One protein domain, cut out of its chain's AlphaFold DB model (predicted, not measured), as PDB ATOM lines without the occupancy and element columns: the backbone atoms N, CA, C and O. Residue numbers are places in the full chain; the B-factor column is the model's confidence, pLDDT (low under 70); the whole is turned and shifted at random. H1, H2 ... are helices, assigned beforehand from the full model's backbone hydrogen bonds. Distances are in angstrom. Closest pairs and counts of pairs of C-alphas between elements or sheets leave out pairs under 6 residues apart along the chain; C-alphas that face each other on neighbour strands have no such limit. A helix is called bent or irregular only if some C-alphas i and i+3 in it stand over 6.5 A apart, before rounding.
ATOM      1  N   GLU A  30     108.719 -33.409  83.544       69.50
ATOM      2  CA  GLU A  30     109.887 -34.039  84.183       69.50
ATOM      3  C   GLU A  30     109.481 -34.891  85.401       69.50
ATOM      4  O   GLU A  30     110.060 -34.787  86.481       69.50
ATOM      5  N   ASP A  31     108.455 -35.719  85.227       75.50
ATOM      6  CA  ASP A  31     107.954 -36.649  86.235       75.50
ATOM      7  C   ASP A  31     108.264 -38.086  85.805       75.50
ATOM      8  O   ASP A  31     107.986 -38.483  84.672       75.50
ATOM      9  N   ARG A  32     108.865 -38.871  86.705       75.19
ATOM     10  CA  ARG A  32     109.316 -40.234  86.392       75.19
ATOM     11  C   ARG A  32     108.161 -41.186  86.104       75.19
ATOM     12  O   ARG A  32     108.295 -42.014  85.211       75.19
ATOM     13  N   THR A  33     107.046 -41.059  86.814       76.25
ATOM     14  CA  THR A  33     105.858 -41.891  86.601       76.25
ATOM     15  C   THR A  33     105.238 -41.580  85.242       76.25
ATOM     16  O   THR A  33     104.876 -42.492  84.503       76.25
ATOM     17  N   VAL A  34     105.208 -40.303  84.848       78.31
ATOM     18  CA  VAL A  34     104.741 -39.895  83.513       78.31
ATOM     19  C   VAL A  34     105.660 -40.421  82.410       78.31
ATOM     20  O   VAL A  34     105.175 -40.996  81.438       78.31
ATOM     21  N   GLN A  35     106.980 -40.274  82.558       78.94
ATOM     22  CA  GLN A  35     107.934 -40.804  81.576       78.94
ATOM     23  C   GLN A  35     107.864 -42.335  81.486       78.94
ATOM     24  O   GLN A  35     107.942 -42.874  80.383       78.94
ATOM     25  N   SER A  36     107.623 -43.018  82.608       78.56
ATOM     26  CA  SER A  36     107.430 -44.469  82.640       78.56
ATOM     27  C   SER A  36     106.158 -44.922  81.934       78.56
ATOM     28  O   SER A  36     106.164 -45.851  81.126       78.56
ATOM     29  N   ALA A  37     105.040 -44.247  82.185       79.75
ATOM     30  CA  ALA A  37     103.798 -44.574  81.503       79.75
ATOM     31  C   ALA A  37     103.909 -44.315  79.988       79.75
ATOM     32  O   ALA A  37     103.421 -45.110  79.178       79.75
ATOM     33  N   ILE A  38     104.619 -43.253  79.585       82.75
ATOM     34  CA  ILE A  38     104.950 -42.987  78.179       82.75
ATOM     35  C   ILE A  38     105.807 -44.126  77.605       82.75
ATOM     36  O   ILE A  38     105.445 -44.660  76.559       82.75
ATOM     37  N   SER A  39     106.899 -44.531  78.264       83.44
ATOM     38  CA  SER A  39     107.815 -45.567  77.761       83.44
ATOM     39  C   SER A  39     107.090 -46.898  77.510       83.44
ATOM     40  O   SER A  39     107.167 -47.445  76.406       83.44
ATOM     41  N   ARG A  40     106.276 -47.353  78.473       84.44
ATOM     42  CA  ARG A  40     105.415 -48.541  78.350       84.44
ATOM     43  C   ARG A  40     104.432 -48.422  77.195       84.44
ATOM     44  O   ARG A  40     104.304 -49.346  76.393       84.44
ATOM     45  N   THR A  41     103.769 -47.274  77.073       86.00
ATOM     46  CA  THR A  41     102.799 -47.039  75.997       86.00
ATOM     47  C   THR A  41     103.462 -47.098  74.623       86.00
ATOM     48  O   THR A  41     102.935 -47.741  73.714       86.00
ATOM     49  N   LEU A  42     104.632 -46.470  74.469       86.25
ATOM     50  CA  LEU A  42     105.390 -46.491  73.219       86.25
ATOM     51  C   LEU A  42     105.857 -47.910  72.869       86.25
ATOM     52  O   LEU A  42     105.694 -48.336  71.727       86.25
ATOM     53  N   SER A  43     106.372 -48.650  73.855       86.56
ATOM     54  CA  SER A  43     106.819 -50.041  73.711       86.56
ATOM     55  C   SER A  43     105.684 -50.952  73.228       86.56
ATOM     56  O   SER A  43     105.828 -51.638  72.215       86.56
ATOM     57  N   ASN A  44     104.526 -50.904  73.893       87.44
ATOM     58  CA  ASN A  44     103.364 -51.732  73.556       87.44
ATOM     59  C   ASN A  44     102.818 -51.426  72.153       87.44
ATOM     60  O   ASN A  44     102.448 -52.331  71.403       87.44
ATOM     61  N   ARG A  45     102.761 -50.144  71.772       88.69
ATOM     62  CA  ARG A  45     102.304 -49.744  70.432       88.69
ATOM     63  C   ARG A  45     103.281 -50.166  69.351       88.69
ATOM     64  O   ARG A  45     102.847 -50.698  68.338       88.69
ATOM     65  N   ALA A  46     104.579 -49.973  69.569       88.69
ATOM     66  CA  ALA A  46     105.600 -50.419  68.632       88.69
ATOM     67  C   ALA A  46     105.556 -51.942  68.429       88.69
ATOM     68  O   ALA A  46     105.634 -52.402  67.291       88.69
ATOM     69  N   GLU A  47     105.343 -52.723  69.493       88.75
ATOM     70  CA  GLU A  47     105.134 -54.170  69.380       88.75
ATOM     71  C   GLU A  47     103.919 -54.504  68.508       88.75
ATOM     72  O   GLU A  47     104.024 -55.299  67.574       88.75
ATOM     73  N   LYS A  48     102.776 -53.856  68.759       90.25
ATOM     74  CA  LYS A  48     101.572 -54.045  67.945       90.25
ATOM     75  C   LYS A  48     101.831 -53.726  66.466       90.25
ATOM     76  O   LYS A  48     101.545 -54.557  65.612       90.25
ATOM     77  N   LEU A  49     102.412 -52.560  66.174       89.94
ATOM     78  CA  LEU A  49     102.711 -52.125  64.806       89.94
ATOM     79  C   LEU A  49     103.677 -53.081  64.100       89.94
ATOM     80  O   LEU A  49     103.535 -53.315  62.906       89.94
ATOM     81  N   PHE A  50     104.641 -53.658  64.822       88.88
ATOM     82  CA  PHE A  50     105.543 -54.663  64.265       88.88
ATOM     83  C   PHE A  50     104.783 -55.914  63.814       88.88
ATOM     84  O   PHE A  50     104.991 -56.393  62.698       88.88
ATOM     85  N   TRP A  51     103.881 -56.427  64.652       88.44
ATOM     86  CA  TRP A  51     103.071 -57.589  64.293       88.44
ATOM     87  C   TRP A  51     102.104 -57.283  63.150       88.44
ATOM     88  O   TRP A  51     102.008 -58.083  62.220       88.44
ATOM     89  N   ASP A  52     101.468 -56.112  63.164       89.69
ATOM     90  CA  ASP A  52     100.601 -55.653  62.077       89.69
ATOM     91  C   ASP A  52     101.394 -55.553  60.757       89.69
ATOM     92  O   ASP A  52     100.958 -56.068  59.727       89.69
ATOM     93  N   LEU A  53     102.621 -55.019  60.789       86.75
ATOM     94  CA  LEU A  53     103.513 -54.929  59.625       86.75
ATOM     95  C   LEU A  53     103.873 -56.300  59.046       86.75
ATOM     96  O   LEU A  53     103.988 -56.452  57.828       86.75
ATOM     97  N   MET A  54     104.062 -57.297  59.909       84.56
ATOM     98  CA  MET A  54     104.351 -58.674  59.502       84.56
ATOM     99  C   MET A  54     103.155 -59.360  58.828       84.56
ATOM    100  O   MET A  54     103.359 -60.321  58.087       84.56
ATOM    101  N   LEU A  55     101.929 -58.877  59.058       84.50
ATOM    102  CA  LEU A  55     100.708 -59.369  58.412       84.50
ATOM    103  C   LEU A  55     100.452 -58.727  57.041       84.50
ATOM    104  O   LEU A  55      99.646 -59.252  56.269       84.50
ATOM    105  N   ILE A  56     101.127 -57.619  56.721       81.69
ATOM    106  CA  ILE A  56     101.046 -56.987  55.402       81.69
ATOM    107  C   ILE A  56     101.749 -57.897  54.389       81.69
ATOM    108  O   ILE A  56     102.975 -58.046  54.413       81.69
ATOM    109  N   ASP A  57     100.943 -58.518  53.522       66.19
ATOM    110  CA  ASP A  57     101.357 -59.556  52.577       66.19
ATOM    111  C   ASP A  57     102.506 -59.087  51.663       66.19
ATOM    112  O   ASP A  57     102.471 -57.994  51.093       66.19
ATOM    113  N   ASP A  58     103.495 -59.961  51.453       57.91
ATOM    114  CA  ASP A  58     104.590 -59.818  50.475       57.91
ATOM    115  C   ASP A  58     104.097 -60.069  49.041       57.91
ATOM    116  O   ASP A  58     104.844 -60.567  48.189       57.91
ATOM    117  N   ASP A  67     107.053 -45.705  40.347       70.44
ATOM    118  CA  ASP A  67     107.648 -44.854  41.399       70.44
ATOM    119  C   ASP A  67     106.961 -45.002  42.768       70.44
ATOM    120  O   ASP A  67     107.610 -45.007  43.814       70.44
ATOM    121  N   VAL A  68     105.640 -45.188  42.770       74.19
ATOM    122  CA  VAL A  68     104.822 -45.376  43.976       74.19
ATOM    123  C   VAL A  68     105.176 -46.667  44.717       74.19
ATOM    124  O   VAL A  68     105.285 -46.684  45.942       74.19
ATOM    125  N   MET A  69     105.428 -47.747  43.978       77.06
ATOM    126  CA  MET A  69     105.817 -49.037  44.545       77.06
ATOM    127  C   MET A  69     107.209 -48.986  45.167       77.06
ATOM    128  O   MET A  69     107.450 -49.625  46.197       77.06
ATOM    129  N   VAL A  70     108.115 -48.210  44.567       79.81
ATOM    130  CA  VAL A  70     109.443 -47.950  45.132       79.81
ATOM    131  C   VAL A  70     109.305 -47.200  46.454       79.81
ATOM    132  O   VAL A  70     109.885 -47.634  47.448       79.81
ATOM    133  N   ILE A  71     108.485 -46.145  46.503       79.94
ATOM    134  CA  ILE A  71     108.272 -45.356  47.723       79.94
ATOM    135  C   ILE A  71     107.666 -46.214  48.842       79.94
ATOM    136  O   ILE A  71     108.194 -46.223  49.952       79.94
ATOM    137  N   PHE A  72     106.632 -47.016  48.566       82.81
ATOM    138  CA  PHE A  72     106.078 -47.928  49.576       82.81
ATOM    139  C   PHE A  72     107.090 -48.969  50.059       82.81
ATOM    140  O   PHE A  72     107.137 -49.274  51.249       82.81
ATOM    141  N   SER A  73     107.930 -49.491  49.162       82.06
ATOM    142  CA  SER A  73     108.988 -50.438  49.533       82.06
ATOM    143  C   SER A  73     110.027 -49.794  50.454       82.06
ATOM    144  O   SER A  73     110.458 -50.421  51.422       82.06
ATOM    145  N   VAL A  74     110.393 -48.535  50.190       85.31
ATOM    146  CA  VAL A  74     111.279 -47.739  51.050       85.31
ATOM    147  C   VAL A  74     110.636 -47.525  52.419       85.31
ATOM    148  O   VAL A  74     111.234 -47.911  53.423       85.31
ATOM    149  N   ILE A  75     109.398 -47.022  52.466       86.12
ATOM    150  CA  ILE A  75     108.649 -46.800  53.713       86.12
ATOM    151  C   ILE A  75     108.578 -48.094  54.530       86.12
ATOM    152  O   ILE A  75     108.892 -48.098  55.719       86.12
ATOM    153  N   ARG A  76     108.243 -49.220  53.896       86.88
ATOM    154  CA  ARG A  76     108.172 -50.529  54.553       86.88
ATOM    155  C   ARG A  76     109.514 -50.972  55.117       86.88
ATOM    156  O   ARG A  76     109.575 -51.404  56.267       86.88
ATOM    157  N   HIS A  77     110.583 -50.869  54.330       86.06
ATOM    158  CA  HIS A  77     111.924 -51.247  54.769       86.06
ATOM    159  C   HIS A  77     112.379 -50.406  55.967       86.06
ATOM    160  O   HIS A  77     112.847 -50.953  56.964       86.06
ATOM    161  N   MET A  78     112.178 -49.093  55.895       88.38
ATOM    162  CA  MET A  78     112.532 -48.154  56.956       88.38
ATOM    163  C   MET A  78     111.698 -48.361  58.227       88.38
ATOM    164  O   MET A  78     112.243 -48.336  59.330       88.38
ATOM    165  N   THR A  79     110.400 -48.632  58.078       87.94
ATOM    166  CA  THR A  79     109.489 -48.949  59.190       87.94
ATOM    167  C   THR A  79     109.903 -50.245  59.877       87.94
ATOM    168  O   THR A  79     110.036 -50.288  61.098       87.94
ATOM    169  N   ARG A  80     110.202 -51.291  59.096       88.81
ATOM    170  CA  ARG A  80     110.698 -52.564  59.631       88.81
ATOM    171  C   ARG A  80     112.035 -52.394  60.347       88.81
ATOM    172  O   ARG A  80     112.228 -52.990  61.399       88.81
ATOM    173  N   HIS A  81     112.941 -51.584  59.798       88.62
ATOM    174  CA  HIS A  81     114.214 -51.279  60.445       88.62
ATOM    175  C   HIS A  81     114.007 -50.614  61.810       88.62
ATOM    176  O   HIS A  81     114.576 -51.072  62.796       88.62
ATOM    177  N   ALA A  82     113.147 -49.592  61.886       87.00
ATOM    178  CA  ALA A  82     112.831 -48.913  63.141       87.00
ATOM    179  C   ALA A  82     112.243 -49.875  64.193       87.00
ATOM    180  O   ALA A  82     112.601 -49.809  65.365       87.00
ATOM    181  N   LEU A  83     111.392 -50.811  63.766       88.69
ATOM    182  CA  LEU A  83     110.727 -51.787  64.637       88.69
ATOM    183  C   LEU A  83     111.550 -53.056  64.917       88.69
ATOM    184  O   LEU A  83     111.082 -53.944  65.628       88.69
ATOM    185  N   ARG A  84     112.784 -53.154  64.409       88.06
ATOM    186  CA  ARG A  84     113.650 -54.332  64.583       88.06
ATOM    187  C   ARG A  84     113.918 -54.679  66.051       88.06
ATOM    188  O   ARG A  84     114.115 -55.846  66.375       88.06
ATOM    189  N   VAL A  85     113.868 -53.688  66.939       83.62
ATOM    190  CA  VAL A  85     113.980 -53.883  68.392       83.62
ATOM    191  C   VAL A  85     112.975 -54.917  68.930       83.62
ATOM    192  O   VAL A  85     113.315 -55.689  69.826       83.62
ATOM    193  N   VAL A  86     111.774 -54.991  68.341       84.81
ATOM    194  CA  VAL A  86     110.721 -55.952  68.710       84.81
ATOM    195  C   VAL A  86     111.067 -57.363  68.227       84.81
ATOM    196  O   VAL A  86     110.911 -58.330  68.971       84.81
ATOM    197  N   GLU A  87     111.574 -57.488  66.995       82.38
ATOM    198  CA  GLU A  87     111.965 -58.772  66.390       82.38
ATOM    199  C   GLU A  87     113.017 -59.496  67.235       82.38
ATOM    200  O   GLU A  87     112.980 -60.718  67.395       82.38
ATOM    201  N   ASP A  88     113.951 -58.733  67.797       75.12
ATOM    202  CA  ASP A  88     115.073 -59.272  68.549       75.12
ATOM    203  C   ASP A  88     114.686 -59.802  69.944       75.12
ATOM    204  O   ASP A  88     115.479 -60.555  70.511       75.12
ATOM    205  N   ASN A  89     113.492 -59.465  70.465       58.50
ATOM    206  CA  ASN A  89     112.855 -59.957  71.705       58.50
ATOM    207  C   ASN A  89     113.822 -60.205  72.889       58.50
ATOM    208  O   ASN A  89     113.741 -61.206  73.606       58.50
ATOM    209  N   LYS A  90     114.803 -59.311  73.054       64.69
ATOM    210  CA  LYS A  90     115.892 -59.411  74.037       64.69
ATOM    211  C   LYS A  90     115.721 -58.365  75.127       64.69
ATOM    212  O   LYS A  90     115.254 -57.257  74.874       64.69
ATOM    213  N   VAL A  91     116.205 -58.704  76.323       73.56
ATOM    214  CA  VAL A  91     116.510 -57.699  77.347       73.56
ATOM    215  C   VAL A  91     117.547 -56.752  76.759       73.56
ATOM    216  O   VAL A  91     118.651 -57.183  76.404       73.56
ATOM    217  N   LEU A  92     117.180 -55.483  76.612       76.00
ATOM    218  CA  LEU A  92     118.065 -54.498  76.005       76.00
ATOM    219  C   LEU A  92     119.148 -54.090  77.003       76.00
ATOM    220  O   LEU A  92     118.912 -53.961  78.205       76.00
ATOM    221  N   GLN A  93     120.366 -53.886  76.505       75.06
ATOM    222  CA  GLN A  93     121.379 -53.179  77.284       75.06
ATOM    223  C   GLN A  93     121.026 -51.694  77.319       75.06
ATOM    224  O   GLN A  93     120.375 -51.196  76.404       75.06
ATOM    225  N   ALA A  94     121.473 -50.989  78.362       75.44
ATOM    226  CA  ALA A  94     121.287 -49.546  78.438       75.44
ATOM    227  C   ALA A  94     121.873 -48.879  77.177       75.44
ATOM    228  O   ALA A  94     123.065 -49.070  76.904       75.44
ATOM    229  N   PRO A  95     121.071 -48.106  76.422       72.56
ATOM    230  CA  PRO A  95     121.552 -47.368  75.264       72.56
ATOM    231  C   PRO A  95     122.737 -46.475  75.631       72.56
ATOM    232  O   PRO A  95     122.782 -45.887  76.714       72.56
ATOM    233  N   THR A  96     123.682 -46.307  74.705       69.81
ATOM    234  CA  THR A  96     124.905 -45.505  74.912       69.81
ATOM    235  C   THR A  96     124.603 -44.061  75.330       69.81
ATOM    236  O   THR A  96     125.445 -43.383  75.918       69.81
ATOM    237  N   THR A  97     123.409 -43.558  75.011       66.81
ATOM    238  CA  THR A  97     122.948 -42.222  75.393       66.81
ATOM    239  C   THR A  97     121.464 -42.275  75.730       66.81
ATOM    240  O   THR A  97     120.629 -41.975  74.887       66.81
ATOM    241  N   VAL A  98     121.125 -42.668  76.958       63.97
ATOM    242  CA  VAL A  98     119.736 -42.604  77.435       63.97
ATOM    243  C   VAL A  98     119.335 -41.143  77.596       63.97
ATOM    244  O   VAL A  98     119.926 -40.415  78.399       63.97
ATOM    245  N   GLN A  99     118.330 -40.709  76.842       64.50
ATOM    246  CA  GLN A  99     117.693 -39.422  77.073       64.50
ATOM    247  C   GLN A  99     116.509 -39.630  78.018       64.50
ATOM    248  O   GLN A  99     115.664 -40.486  77.792       64.50
ATOM    249  N   TYR A 100     116.405 -38.809  79.063       57.16
ATOM    250  CA  TYR A 100     115.239 -38.814  79.964       57.16
ATOM    251  C   TYR A 100     113.963 -38.253  79.313       57.16
ATOM    252  O   TYR A 100     112.948 -38.094  79.983       57.16
ATOM    253  N   ARG A 101     114.020 -37.896  78.025       63.06
ATOM    254  CA  ARG A 101     112.901 -37.371  77.247       63.06
ATOM    255  C   ARG A 101     112.781 -38.202  75.979       63.06
ATOM    256  O   ARG A 101     113.510 -37.958  75.024       63.06
ATOM    257  N   LEU A 102     111.872 -39.172  75.994       66.94
ATOM    258  CA  LEU A 102     111.571 -39.996  74.826       66.94
ATOM    259  C   LEU A 102     110.918 -39.149  73.727       66.94
ATOM    260  O   LEU A 102     109.963 -38.403  73.978       66.94
ATOM    261  N   SER A 103     111.400 -39.271  72.491       71.44
ATOM    262  CA  SER A 103     110.807 -38.580  71.349       71.44
ATOM    263  C   SER A 103     109.604 -39.352  70.808       71.44
ATOM    264  O   SER A 103     109.711 -40.191  69.915       71.44
ATOM    265  N   ILE A 104     108.406 -38.996  71.278       82.12
ATOM    266  CA  ILE A 104     107.133 -39.558  70.778       82.12
ATOM    267  C   ILE A 104     106.961 -39.339  69.262       82.12
ATOM    268  O   ILE A 104     106.265 -40.097  68.588       82.12
ATOM    269  N   LYS A 105     107.663 -38.352  68.689       83.12
ATOM    270  CA  LYS A 105     107.675 -38.092  67.243       83.12
ATOM    271  C   LYS A 105     108.112 -39.301  66.421       83.12
ATOM    272  O   LYS A 105     107.563 -39.494  65.343       83.12
ATOM    273  N   ALA A 106     109.064 -40.096  66.916       82.31
ATOM    274  CA  ALA A 106     109.521 -41.292  66.213       82.31
ATOM    275  C   ALA A 106     108.365 -42.281  66.012       82.31
ATOM    276  O   ALA A 106     108.138 -42.741  64.896       82.31
ATOM    277  N   LEU A 107     107.570 -42.530  67.057       85.56
ATOM    278  CA  LEU A 107     106.419 -43.422  66.954       85.56
ATOM    279  C   LEU A 107     105.278 -42.817  66.124       85.56
ATOM    280  O   LEU A 107     104.645 -43.547  65.375       85.56
ATOM    281  N   ILE A 108     105.049 -41.497  66.179       87.00
ATOM    282  CA  ILE A 108     104.064 -40.823  65.304       87.00
ATOM    283  C   ILE A 108     104.411 -41.046  63.834       87.00
ATOM    284  O   ILE A 108     103.541 -41.340  63.018       87.00
ATOM    285  N   ILE A 109     105.688 -40.875  63.494       85.44
ATOM    286  CA  ILE A 109     106.189 -41.114  62.146       85.44
ATOM    287  C   ILE A 109     105.920 -42.581  61.777       85.44
ATOM    288  O   ILE A 109     105.292 -42.827  60.751       85.44
ATOM    289  N   VAL A 110     106.237 -43.528  62.671       87.75
ATOM    290  CA  VAL A 110     105.975 -44.963  62.477       87.75
ATOM    291  C   VAL A 110     104.506 -45.318  62.275       87.75
ATOM    292  O   VAL A 110     104.191 -46.019  61.315       87.75
ATOM    293  N   GLU A 111     103.598 -44.797  63.094       89.88
ATOM    294  CA  GLU A 111     102.157 -45.007  62.921       89.88
ATOM    295  C   GLU A 111     101.657 -44.457  61.579       89.88
ATOM    296  O   GLU A 111     100.843 -45.098  60.915       89.88
ATOM    297  N   LYS A 112     102.182 -43.311  61.123       88.56
ATOM    298  CA  LYS A 112     101.829 -42.755  59.808       88.56
ATOM    299  C   LYS A 112     102.274 -43.657  58.660       88.56
ATOM    300  O   LYS A 112     101.483 -43.889  57.749       88.56
ATOM    301  N   ALA A 113     103.501 -44.181  58.695       87.88
ATOM    302  CA  ALA A 113     103.940 -45.141  57.680       87.88
ATOM    303  C   ALA A 113     103.111 -46.420  57.708       87.88
ATOM    304  O   ALA A 113     102.747 -46.928  56.652       87.88
ATOM    305  N   MET A 114     102.774 -46.919  58.895       89.19
ATOM    306  CA  MET A 114     101.926 -48.099  59.038       89.19
ATOM    307  C   MET A 114     100.542 -47.884  58.428       89.19
ATOM    308  O   MET A 114     100.121 -48.686  57.599       89.19
ATOM    309  N   ALA A 115      99.890 -46.757  58.721       87.69
ATOM    310  CA  ALA A 115      98.598 -46.410  58.127       87.69
ATOM    311  C   ALA A 115      98.654 -46.340  56.588       87.69
ATOM    312  O   ALA A 115      97.713 -46.741  55.898       87.69
ATOM    313  N   ILE A 116      99.772 -45.859  56.039       85.69
ATOM    314  CA  ILE A 116     100.016 -45.841  54.596       85.69
ATOM    315  C   ILE A 116     100.135 -47.263  54.038       85.69
ATOM    316  O   ILE A 116      99.513 -47.577  53.023       85.69
ATOM    317  N   LEU A 117     100.915 -48.123  54.697       84.88
ATOM    318  CA  LEU A 117     101.148 -49.501  54.263       84.88
ATOM    319  C   LEU A 117      99.885 -50.369  54.356       84.88
ATOM    320  O   LEU A 117      99.678 -51.231  53.505       84.88
ATOM    321  N   GLU A 118      99.022 -50.128  55.343       84.69
ATOM    322  CA  GLU A 118      97.750 -50.840  55.514       84.69
ATOM    323  C   GLU A 118      96.723 -50.506  54.423       84.69
ATOM    324  O   GLU A 118      95.879 -51.338  54.085       84.69
ATOM    325  N   ASN A 119      96.781 -49.297  53.851       82.44
ATOM    326  CA  ASN A 119      95.806 -48.836  52.868       82.44
ATOM    327  C   ASN A 119      96.452 -48.142  51.664       82.44
ATOM    328  O   ASN A 119      96.113 -47.011  51.308       82.44
ATOM    329  N   LEU A 120      97.354 -48.864  50.995       76.12
ATOM    330  CA  LEU A 120      98.114 -48.393  49.830       76.12
ATOM    331  C   LEU A 120      97.231 -47.723  48.763       76.12
ATOM    332  O   LEU A 120      97.601 -46.690  48.208       76.12
ATOM    333  N   ASN A 121      96.036 -48.274  48.515       77.81
ATOM    334  CA  ASN A 121      95.098 -47.778  47.503       77.81
ATOM    335  C   ASN A 121      94.660 -46.326  47.746       77.81
ATOM    336  O   ASN A 121      94.444 -45.590  46.788       77.81
ATOM    337  N   CYS A 122      94.548 -45.894  49.005       80.31
ATOM    338  CA  CYS A 122      94.178 -44.519  49.347       80.31
ATOM    339  C   CYS A 122      95.302 -43.502  49.108       80.31
ATOM    340  O   CYS A 122      95.034 -42.300  49.091       80.31
ATOM    341  N   TYR A 123      96.537 -43.967  48.925       76.81
ATOM    342  CA  TYR A 123      97.715 -43.115  48.777       76.81
ATOM    343  C   TYR A 123      98.329 -43.157  47.372       76.81
ATOM    344  O   TYR A 123      99.263 -42.405  47.107       76.81
ATOM    345  N   LEU A 124      97.777 -43.961  46.451       74.12
ATOM    346  CA  LEU A 124      98.251 -44.060  45.062       74.12
ATOM    347  C   LEU A 124      98.306 -42.697  44.351       74.12
ATOM    348  O   LEU A 124      99.267 -42.419  43.641       74.12
ATOM    349  N   ASP A 125      97.319 -41.831  44.596       78.06
ATOM    350  CA  ASP A 125      97.228 -40.497  43.985       78.06
ATOM    351  C   ASP A 125      97.930 -39.394  44.809       78.06
ATOM    352  O   ASP A 125      97.906 -38.222  44.433       78.06
ATOM    353  N   ARG A 126      98.556 -39.740  45.946       81.00
ATOM    354  CA  ARG A 126      99.162 -38.793  46.908       81.00
ATOM    355  C   ARG A 126     100.687 -38.922  46.953       81.00
ATOM    356  O   ARG A 126     101.298 -38.899  48.016       81.00
ATOM    357  N   ILE A 127     101.302 -39.062  45.779       77.12
ATOM    358  CA  ILE A 127     102.734 -39.371  45.617       77.12
ATOM    359  C   ILE A 127     103.641 -38.336  46.293       77.12
ATOM    360  O   ILE A 127     104.634 -38.721  46.897       77.12
ATOM    361  N   GLU A 128     103.311 -37.045  46.224       80.81
ATOM    362  CA  GLU A 128     104.125 -36.001  46.863       80.81
ATOM    363  C   GLU A 128     104.109 -36.115  48.395       80.81
ATOM    364  O   GLU A 128     105.169 -36.083  49.006       80.81
ATOM    365  N   GLU A 129     102.951 -36.380  49.017       79.75
ATOM    366  CA  GLU A 129     102.874 -36.622  50.472       79.75
ATOM    367  C   GLU A 129     103.685 -37.865  50.881       79.75
ATOM    368  O   GLU A 129     104.318 -37.892  51.937       79.75
ATOM    369  N   LEU A 130     103.693 -38.901  50.035       79.62
ATOM    370  CA  LEU A 130     104.489 -40.108  50.260       79.62
ATOM    371  C   LEU A 130     105.995 -39.848  50.127       79.62
ATOM    372  O   LEU A 130     106.777 -40.422  50.884       79.62
ATOM    373  N   ARG A 131     106.404 -39.005  49.171       80.06
ATOM    374  CA  ARG A 131     107.803 -38.594  48.991       80.06
ATOM    375  C   ARG A 131     108.280 -37.747  50.158       80.06
ATOM    376  O   ARG A 131     109.317 -38.070  50.722       80.06
ATOM    377  N   GLU A 132     107.500 -36.749  50.566       82.31
ATOM    378  CA  GLU A 132     107.801 -35.923  51.738       82.31
ATOM    379  C   GLU A 132     107.987 -36.791  52.987       82.31
ATOM    380  O   GLU A 132     108.986 -36.654  53.687       82.31
ATOM    381  N   LEU A 133     107.090 -37.754  53.224       79.31
ATOM    382  CA  LEU A 133     107.247 -38.673  54.350       79.31
ATOM    383  C   LEU A 133     108.509 -39.536  54.227       79.31
ATOM    384  O   LEU A 133     109.202 -39.728  55.223       79.31
ATOM    385  N   ALA A 134     108.801 -40.079  53.043       77.38
ATOM    386  CA  ALA A 134     109.989 -40.906  52.829       77.38
ATOM    387  C   ALA A 134     111.294 -40.110  53.017       77.38
ATOM    388  O   ALA A 134     112.256 -40.652  53.558       77.38
ATOM    389  N   ASP A 135     111.306 -38.838  52.620       78.38
ATOM    390  CA  ASP A 135     112.444 -37.929  52.779       78.38
ATOM    391  C   ASP A 135     112.625 -37.475  54.240       78.38
ATOM    392  O   ASP A 135     113.753 -37.343  54.721       78.38
ATOM    393  N   GLU A 136     111.527 -37.245  54.968       77.62
ATOM    394  CA  GLU A 136     111.544 -36.873  56.389       77.62
ATOM    395  C   GLU A 136     111.838 -38.058  57.319       77.62
ATOM    396  O   GLU A 136     112.306 -37.874  58.451       77.62
ATOM    397  N   TRP A 137     111.557 -39.281  56.870       82.69
ATOM    398  CA  TRP A 137     111.730 -40.475  57.679       82.69
ATOM    399  C   TRP A 137     113.211 -40.783  57.917       82.69
ATOM    400  O   TRP A 137     113.971 -41.089  57.001       82.69
ATOM    401  N   ASN A 138     113.618 -40.846  59.186       85.88
ATOM    402  CA  ASN A 138     114.932 -41.346  59.578       85.88
ATOM    403  C   ASN A 138     114.793 -42.641  60.390       85.88
ATOM    404  O   ASN A 138     114.438 -42.618  61.569       85.88
ATOM    405  N   ALA A 139     115.091 -43.772  59.746       84.38
ATOM    406  CA  ALA A 139     114.930 -45.094  60.342       84.38
ATOM    407  C   ALA A 139     115.911 -45.361  61.491       84.38
ATOM    408  O   ALA A 139     115.548 -46.063  62.429       84.38
ATOM    409  N   ASP A 140     117.119 -44.797  61.436       87.44
ATOM    410  CA  ASP A 140     118.131 -44.967  62.483       87.44
ATOM    411  C   ASP A 140     117.757 -44.176  63.735       87.44
ATOM    412  O   ASP A 140     117.835 -44.686  64.850       87.44
ATOM    413  N   LEU A 141     117.290 -42.938  63.552       86.56
ATOM    414  CA  LEU A 141     116.808 -42.121  64.662       86.56
ATOM    415  C   LEU A 141     115.587 -42.770  65.319       86.56
ATOM    416  O   LEU A 141     115.547 -42.892  66.539       86.56
ATOM    417  N   ALA A 142     114.617 -43.225  64.520       87.38
ATOM    418  CA  ALA A 142     113.445 -43.913  65.047       87.38
ATOM    419  C   ALA A 142     113.821 -45.207  65.785       87.38
ATOM    420  O   ALA A 142     113.280 -45.463  66.857       87.38
ATOM    421  N   TYR A 143     114.781 -45.977  65.259       87.69
ATOM    422  CA  TYR A 143     115.306 -47.168  65.925       87.69
ATOM    423  C   TYR A 143     115.879 -46.838  67.312       87.69
ATOM    424  O   TYR A 143     115.494 -47.469  68.290       87.69
ATOM    425  N   VAL A 144     116.745 -45.823  67.421       86.38
ATOM    426  CA  VAL A 144     117.363 -45.429  68.703       86.38
ATOM    427  C   VAL A 144     116.314 -44.982  69.725       86.38
ATOM    428  O   VAL A 144     116.397 -45.346  70.898       86.38
ATOM    429  N   GLU A 145     115.320 -44.203  69.300       86.25
ATOM    430  CA  GLU A 145     114.249 -43.718  70.183       86.25
ATOM    431  C   GLU A 145     113.345 -44.865  70.668       86.25
ATOM    432  O   GLU A 145     112.976 -44.918  71.844       86.25
ATOM    433  N   LEU A 146     113.024 -45.821  69.790       87.62
ATOM    434  CA  LEU A 146     112.252 -47.011  70.152       87.62
ATOM    435  C   LEU A 146     113.046 -47.961  71.053       87.62
ATOM    436  O   LEU A 146     112.480 -48.506  71.998       87.62
ATOM    437  N   GLU A 147     114.348 -48.121  70.812       86.94
ATOM    438  CA  GLU A 147     115.256 -48.887  71.672       86.94
ATOM    439  C   GLU A 147     115.311 -48.300  73.088       86.94
ATOM    440  O   GLU A 147     115.206 -49.039  74.067       86.94
ATOM    441  N   GLN A 148     115.390 -46.971  73.216       85.75
ATOM    442  CA  GLN A 148     115.311 -46.296  74.514       85.75
ATOM    443  C   GLN A 148     113.965 -46.519  75.206       85.75
ATOM    444  O   GLN A 148     113.952 -46.829  76.397       85.75
ATOM    445  N   ALA A 149     112.849 -46.393  74.481       85.06
ATOM    446  CA  ALA A 149     111.514 -46.594  75.044       85.06
ATOM    447  C   ALA A 149     111.310 -48.033  75.547       85.06
ATOM    448  O   ALA A 149     110.823 -48.230  76.658       85.06
ATOM    449  N   PHE A 150     111.738 -49.026  74.761       86.81
ATOM    450  CA  PHE A 150     111.703 -50.438  75.149       86.81
ATOM    451  C   PHE A 150     112.622 -50.748  76.326       86.81
ATOM    452  O   PHE A 150     112.273 -51.537  77.197       86.81
ATOM    453  N   TRP A 151     113.824 -50.171  76.355       85.94
ATOM    454  CA  TRP A 151     114.733 -50.394  77.472       85.94
ATOM    455  C   TRP A 151     114.154 -49.813  78.765       85.94
ATOM    456  O   TRP A 151     114.124 -50.506  79.781       85.94
ATOM    457  N   LEU A 152     113.647 -48.576  78.714       82.56
ATOM    458  CA  LEU A 152     113.023 -47.897  79.852       82.56
ATOM    459  C   LEU A 152     111.829 -48.688  80.401       82.56
ATOM    460  O   LEU A 152     111.786 -48.943  81.604       82.56
ATOM    461  N   SER A 153     110.949 -49.193  79.530       81.19
ATOM    462  CA  SER A 153     109.793 -49.996  79.951       81.19
ATOM    463  C   SER A 153     110.176 -51.297  80.682       81.19
ATOM    464  O   SER A 153     109.387 -51.810  81.476       81.19
ATOM    465  N   GLN A 154     111.390 -51.824  80.460       79.25
ATOM    466  CA  GLN A 154     111.904 -53.034  81.116       79.25
ATOM    467  C   GLN A 154     112.613 -52.766  82.451       79.25
ATOM    468  O   GLN A 154     112.613 -53.636  83.323       79.25
ATOM    469  N   VAL A 155     113.263 -51.609  82.614       75.50
ATOM    470  CA  VAL A 155     114.070 -51.303  83.814       75.50
ATOM    471  C   VAL A 155     113.317 -50.519  84.885       75.50
ATOM    472  O   VAL A 155     113.719 -50.542  86.045       75.50
ATOM    473  N   GLU A 156     112.221 -49.855  84.527       65.38
ATOM    474  CA  GLU A 156     111.361 -49.124  85.466       65.38
ATOM    475  C   GLU A 156     110.675 -50.013  86.523       65.38
ATOM    476  O   GLU A 156     110.715 -49.629  87.694       65.38
ATOM    477  N   PRO A 157     110.161 -51.226  86.209       57.06
ATOM    478  CA  PRO A 157     109.581 -52.120  87.218       57.06
ATOM    479  C   PRO A 157     110.579 -52.552  88.303       57.06
ATOM    480  O   PRO A 157     110.182 -52.992  89.375       57.06
TER     481      PRO A 157
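What this domain is: This is residues 30 to 58 and 67 to 157 of the 162 residues of an uncharacterized protein of Trichuris suis (pig whipworm) (UniProt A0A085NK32). This is an elongated two-layer stack of helices: H1 and H4 run side by side in one layer and cross over the other, where H2 and H6 follow each other nearly in line, overlapping near their ends. H5 packs beside H2 toward one end, short H3 is tucked against H1 and H6, and residues 88 to 103, with no named element, wrap round H6 on the side away from H1. The printed part has 120 residues with six named helices, H1 to H6 in chain order, and no named strand; the class is all helix. It is compact, with a radius of gyration of the C-alphas of 14.9 A, and spans 45 by 26 by 22 A.

Where its parts are: H1, residues 32 to 55, starts at C-alpha 32 (109.316, -40.234, 86.392) and is 35.0 A long. H2 is residues 67 to 82, 22.7 A, and H3 residues 84 to 87. H4 is residues 104 to 118, 21.2 A, and H5 residues 127 to 136, 14.1 A. H6, residues 139 to 157, 28.3 A, ends at C-alpha 157 (109.581, -52.120, 87.218); it is only just irregular, C-alphas 154 and 157 being 6.6 A apart.

How they stand to each other: H1 and H4 touch at a shallow tilt of 20 degrees, the same way; H1 does so with residues 42 to 53 alone, and the closest C-alphas, Leu 53 and Met 114, are 7.0 A apart. With residues 36 to 46 alone H1 touches H6, at a steep tilt of 55 degrees, C-alphas 39 and 149 being closest at 4.7 A. H2 and H4 touch at a steep tilt of 45 degrees, closest at C-alphas 79 and 110, 6.2 A. H1 and H5 are apart. Each O i to N i+4 pair is within hydrogen-bond range in H1, H2, H4 and H5, and 14 of 15 in H6; H3 is too short for one.

The domain as a whole: C-alphas 125 and 157 are the two farthest apart, 46.4 A. Residues 59 to 66 are not printed; C-alphas 58 and 67 are 17.8 A apart across this cut. The link from H3 to H4 is long, 16 residues. Mean pLDDT of the printed part is 80.7; 14 residues are under 70, among them 96 to 102.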